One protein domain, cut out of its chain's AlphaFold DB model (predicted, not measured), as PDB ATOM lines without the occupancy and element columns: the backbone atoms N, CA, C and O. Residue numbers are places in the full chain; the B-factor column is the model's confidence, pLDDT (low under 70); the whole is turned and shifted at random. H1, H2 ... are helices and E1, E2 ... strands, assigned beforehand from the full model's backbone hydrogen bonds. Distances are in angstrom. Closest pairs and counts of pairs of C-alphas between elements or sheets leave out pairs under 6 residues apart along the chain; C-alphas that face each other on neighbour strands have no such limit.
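Overview. This is residues 227 to 268 of the 272 residues of the protein "Conjugative transfer protein TraI" of Legionella busanensis (UniProt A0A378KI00). Little regular structure is present: a small two-stranded hairpin, E1 and E2, has its long loop, residues 241 to 254, towards one end of an elongated shape and the short helix H1 towards the other. The printed part has 42 residues, 10 in named elements, in the order E1, E2, H1; the strands are antiparallel and the class is mixed. It is loose, with a radius of gyration of the C-alphas of 11.5 A and spans of 31 by 19 by 16 A.

Arrangement. E1, residues 238 to 240, and E2, residues 255 to 257, form a hairpin, antiparallel at 145 degrees. N 239 and O 256 are within hydrogen-bond range at 2.9 A. H1, residues 263 to 266, is apart from E1; it is too short for an O i to N i+4 pair, and its one O i to N i+3 pair is not within range.

Along the chain. E1 begins at C-alpha 238 (-1.553, 12.524, 135.107) and measures 6.8 A, E2 6.9 A. H1, 5.6 A, ends at C-alpha 266 (-17.435, 6.708, 120.917).

Size, cuts and confidence. The farthest C-alphas, of Gly 253 and Lys 267, are 32.7 A apart. The printed part has no cut. The link E1 to E2 is long, E2 to H1 tight. Residues 261 to 268 are under pLDDT 70.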
ATOM      1  N   GLN A 227       2.839   8.639 123.214       85.69
ATOM      2  CA  GLN A 227       2.346   9.797 123.976       85.69
ATOM      3  C   GLN A 227       1.450  10.730 123.147       85.69
ATOM      4  O   GLN A 227       0.592  11.403 123.720       85.69
ATOM      5  N   ARG A 228       1.615  10.755 121.815       84.00
ATOM      6  CA  ARG A 228       0.815  11.581 120.894       84.00
ATOM      7  C   ARG A 228      -0.586  11.028 120.631       84.00
ATOM      8  O   ARG A 228      -1.425  11.755 120.107       84.00
ATOM      9  N   PHE A 229      -0.850   9.770 120.975       84.25
ATOM     10  CA  PHE A 229      -2.107   9.094 120.668       84.25
ATOM     11  C   PHE A 229      -2.949   8.907 121.926       84.25
ATOM     12  O   PHE A 229      -2.509   8.311 122.908       84.25
ATOM     13  N   VAL A 230      -4.209   9.347 121.872       84.44
ATOM     14  CA  VAL A 230      -5.130   9.265 123.019       84.44
ATOM     15  C   VAL A 230      -5.374   7.818 123.471       84.44
ATOM     16  O   VAL A 230      -5.601   7.586 124.652       84.44
ATOM     17  N   ALA A 231      -5.247   6.837 122.570       86.38
ATOM     18  CA  ALA A 231      -5.428   5.414 122.868       86.38
ATOM     19  C   ALA A 231      -4.495   4.865 123.969       86.38
ATOM     20  O   ALA A 231      -4.840   3.877 124.618       86.38
ATOM     21  N   TYR A 232      -3.341   5.500 124.205       88.25
ATOM     22  CA  TYR A 232      -2.386   5.093 125.244       88.25
ATOM     23  C   TYR A 232      -2.603   5.805 126.586       88.25
ATOM     24  O   TYR A 232      -1.909   5.506 127.562       88.25
ATOM     25  N   HIS A 233      -3.585   6.703 126.669       88.25
ATOM     26  CA  HIS A 233      -3.964   7.414 127.887       88.25
ATOM     27  C   HIS A 233      -5.258   6.834 128.459       88.25
ATOM     28  O   HIS A 233      -6.201   6.513 127.738       88.25
ATOM     29  N   GLN A 234      -5.302   6.686 129.775       89.50
ATOM     30  CA  GLN A 234      -6.433   6.134 130.510       89.50
ATOM     31  C   GLN A 234      -6.964   7.159 131.504       89.50
ATOM     32  O   GLN A 234      -6.252   8.060 131.947       89.50
ATOM     33  N   LYS A 235      -8.242   7.016 131.863       89.06
ATOM     34  CA  LYS A 235      -8.858   7.843 132.898       89.06
ATOM     35  C   LYS A 235      -8.045   7.745 134.193       89.06
ATOM     36  O   LYS A 235      -7.750   6.648 134.654       89.06
ATOM     37  N   GLY A 236      -7.711   8.895 134.773       87.94
ATOM     38  CA  GLY A 236      -6.877   9.003 135.972       87.94
ATOM     39  C   GLY A 236      -5.388   9.225 135.698       87.94
ATOM     40  O   GLY A 236      -4.677   9.628 136.619       87.94
ATOM     41  N   ASP A 237      -4.918   9.057 134.457       90.50
ATOM     42  CA  ASP A 237      -3.535   9.389 134.105       90.50
ATOM     43  C   ASP A 237      -3.249  10.876 134.362       90.50
ATOM     44  O   ASP A 237      -4.091  11.754 134.134       90.50
ATOM     45  N   ARG A 238      -2.034  11.165 134.837       90.88
ATOM     46  CA  ARG A 238      -1.553  12.524 135.107       90.88
ATOM     47  C   ARG A 238      -0.619  12.953 133.982       90.88
ATOM     48  O   ARG A 238       0.430  12.346 133.783       90.88
ATOM     49  N   VAL A 239      -0.991  14.008 133.263       89.31
ATOM     50  CA  VAL A 239      -0.247  14.535 132.110       89.31
ATOM     51  C   VAL A 239       0.345  15.890 132.473       89.31
ATOM     52  O   VAL A 239      -0.352  16.744 133.018       89.31
ATOM     53  N   ARG A 240       1.629  16.096 132.166       88.44
ATOM     54  CA  ARG A 240       2.314  17.383 132.328       88.44
ATOM     55  C   ARG A 240       2.633  17.965 130.961       88.44
ATOM     56  O   ARG A 240       3.261  17.298 130.142       88.44
ATOM     57  N   PHE A 241       2.240  19.213 130.737       84.81
ATOM     58  CA  PHE A 241       2.599  19.941 129.525       84.81
ATOM     59  C   PHE A 241       3.862  20.761 129.774       84.81
ATOM     60  O   PHE A 241       3.974  21.444 130.787       84.81
ATOM     61  N   ASN A 242       4.814  20.693 128.845       82.50
ATOM     62  CA  ASN A 242       6.064  21.458 128.913       82.50
ATOM     63  C   ASN A 242       6.022  22.728 128.042       82.50
ATOM     64  O   ASN A 242       7.045  23.379 127.852       82.50
ATOM     65  N   GLN A 243       4.859  23.050 127.472       78.94
ATOM     66  CA  GLN A 243       4.630  24.222 126.629       78.94
ATOM     67  C   GLN A 243       3.255  24.819 126.935       78.94
ATOM     68  O   GLN A 243       2.343  24.101 127.352       78.94
ATOM     69  N   ASP A 244       3.120  26.123 126.703       83.25
ATOM     70  CA  ASP A 244       1.855  26.835 126.855       83.25
ATOM     71  C   ASP A 244       0.962  26.630 125.629       83.25
ATOM     72  O   ASP A 244       1.370  26.883 124.494       83.25
ATOM     73  N   PHE A 245      -0.302  26.268 125.854       83.88
ATOM     74  CA  PHE A 245      -1.319  26.211 124.805       83.88
ATOM     75  C   PHE A 245      -2.419  27.225 125.104       83.88
ATOM     76  O   PHE A 245      -3.456  26.903 125.691       83.88
ATOM     77  N   LYS A 246      -2.200  28.467 124.653       83.44
ATOM     78  CA  LYS A 246      -3.094  29.615 124.900       83.44
ATOM     79  C   LYS A 246      -4.550  29.335 124.513       83.44
ATOM     80  O   LYS A 246      -5.451  29.642 125.286       83.44
ATOM     81  N   ARG A 247      -4.780  28.680 123.365       85.38
ATOM     82  CA  ARG A 247      -6.125  28.317 122.868       85.38
ATOM     83  C   ARG A 247      -6.922  27.464 123.861       85.38
ATOM     84  O   ARG A 247      -8.139  27.584 123.922       85.38
ATOM     85  N   HIS A 248      -6.239  26.625 124.634       79.12
ATOM     86  CA  HIS A 248      -6.855  25.681 125.567       79.12
ATOM     87  C   HIS A 248      -6.623  26.057 127.034       79.12
ATOM     88  O   HIS A 248      -6.949  25.268 127.915       79.12
ATOM     89  N   LYS A 249      -6.070  27.251 127.305       83.75
ATOM     90  CA  LYS A 249      -5.707  27.723 128.655       83.75
ATOM     91  C   LYS A 249      -4.830  26.724 129.426       83.75
ATOM     92  O   LYS A 249      -4.919  26.617 130.647       83.75
ATOM     93  N   ILE A 250      -3.982  25.988 128.709       85.50
ATOM     94  CA  ILE A 250      -3.027  25.054 129.309       85.50
ATOM     95  C   ILE A 250      -1.726  25.808 129.536       85.50
ATOM     96  O   ILE A 250      -1.174  26.381 128.594       85.50
ATOM     97  N   SER A 251      -1.257  25.791 130.779       81.44
ATOM     98  CA  SER A 251       0.006  26.409 131.172       81.44
ATOM     99  C   SER A 251       1.091  25.348 131.293       81.44
ATOM    100  O   SER A 251       0.853  24.248 131.805       81.44
ATOM    101  N   SER A 252       2.294  25.688 130.852       85.12
ATOM    102  CA  SER A 252       3.481  24.865 131.014       85.12
ATOM    103  C   SER A 252       3.739  24.571 132.494       85.12
ATOM    104  O   SER A 252       3.399  25.346 133.392       85.12
ATOM    105  N   GLY A 253       4.307  23.399 132.764       83.44
ATOM    106  CA  GLY A 253       4.685  22.945 134.098       83.44
ATOM    107  C   GLY A 253       3.544  22.367 134.936       83.44
ATOM    108  O   GLY A 253       3.835  21.664 135.902       83.44
ATOM    109  N   HIS A 254       2.282  22.586 134.556       84.88
ATOM    110  CA  HIS A 254       1.122  22.123 135.315       84.88
ATOM    111  C   HIS A 254       0.756  20.669 135.001       84.88
ATOM    112  O   HIS A 254       0.884  20.196 133.867       84.88
ATOM    113  N   TYR A 255       0.273  19.968 136.029       87.38
ATOM    114  CA  TYR A 255      -0.274  18.621 135.909       87.38
ATOM    115  C   TYR A 255      -1.786  18.677 135.722       87.38
ATOM    116  O   TYR A 255      -2.503  19.311 136.494       87.38
ATOM    117  N   TYR A 256      -2.266  17.936 134.735       88.62
ATOM    118  CA  TYR A 256      -3.678  17.747 134.438       88.62
ATOM    119  C   TYR A 256      -4.031  16.269 134.587       88.62
ATOM    120  O   TYR A 256      -3.160  15.401 134.530       88.62
ATOM    121  N   THR A 257      -5.311  15.974 134.808       89.81
ATOM    122  CA  THR A 257      -5.799  14.594 134.960       89.81
ATOM    123  C   THR A 257      -6.687  14.238 133.783       89.81
ATOM    124  O   THR A 257      -7.581  15.006 133.433       89.81
ATOM    125  N   VAL A 258      -6.468  13.069 133.188       88.88
ATOM    126  CA  VAL A 258      -7.325  12.545 132.123       88.88
ATOM    127  C   VAL A 258      -8.681  12.174 132.730       88.88
ATOM    128  O   VAL A 258      -8.790  11.207 133.482       88.88
ATOM    129  N   ALA A 259      -9.717  12.964 132.437       81.75
ATOM    130  CA  ALA A 259     -11.049  12.800 133.029       81.75
ATOM    131  C   ALA A 259     -11.868  11.655 132.396       81.75
ATOM    132  O   ALA A 259     -12.613  10.972 133.102       81.75
ATOM    133  N   THR A 260     -11.696  11.413 131.092       70.25
ATOM    134  CA  THR A 260     -12.434  10.391 130.330       70.25
ATOM    135  C   THR A 260     -11.563   9.883 129.181       70.25
ATOM    136  O   THR A 260     -10.918  10.688 128.510       70.25
ATOM    137  N   SER A 261     -11.522   8.568 128.944       56.44
ATOM    138  CA  SER A 261     -10.865   8.019 127.747       56.44
ATOM    139  C   SER A 261     -11.842   8.057 126.564       56.44
ATOM    140  O   SER A 261     -13.040   7.860 126.756       56.44
ATOM    141  N   LEU A 262     -11.356   8.292 125.342       54.59
ATOM    142  CA  LEU A 262     -12.192   8.352 124.128       54.59
ATOM    143  C   LEU A 262     -13.036   7.081 123.887       54.59
ATOM    144  O   LEU A 262     -14.078   7.181 123.245       54.59
ATOM    145  N   LYS A 263     -12.673   5.924 124.473       52.25
ATOM    146  CA  LYS A 263     -13.497   4.698 124.422       52.25
ATOM    147  C   LYS A 263     -14.912   4.892 124.991       52.25
ATOM    148  O   LYS A 263     -15.831   4.197 124.572       52.25
ATOM    149  N   ASP A 264     -15.103   5.852 125.897       46.75
ATOM    150  CA  ASP A 264     -16.420   6.189 126.457       46.75
ATOM    151  C   ASP A 264     -17.157   7.271 125.646       46.75
ATOM    152  O   ASP A 264     -18.369   7.437 125.782       46.75
ATOM    153  N   ILE A 265     -16.437   8.013 124.799       47.09
ATOM    154  CA  ILE A 265     -16.998   9.069 123.943       47.09
ATOM    155  C   ILE A 265     -17.558   8.459 122.653       47.09
ATOM    156  O   ILE A 265     -18.650   8.839 122.241       47.09
ATOM    157  N   GLU A 266     -16.894   7.451 122.071       40.50
ATOM    158  CA  GLU A 266     -17.435   6.708 120.917       40.50
ATOM    159  C   GLU A 266     -18.756   5.995 121.256       40.50
ATOM    160  O   GLU A 266     -19.679   5.992 120.444       40.50
ATOM    161  N   LYS A 267     -18.921   5.502 122.494       39.84
ATOM    162  CA  LYS A 267     -20.200   4.940 122.976       39.84
ATOM    163  C   LYS A 267     -21.318   5.971 123.164       39.84
ATOM    164  O   LYS A 267     -22.475   5.576 123.231       39.84
ATOM    165  N   ARG A 268     -21.002   7.265 123.264       35.69
ATOM    166  CA  ARG A 268     -21.991   8.352 123.404       35.69
ATOM    167  C   ARG A 268     -22.331   9.051 122.087       35.69
ATOM    168  O   ARG A 268     -23.233   9.878 122.081       35.69
TER     169      ARG A 268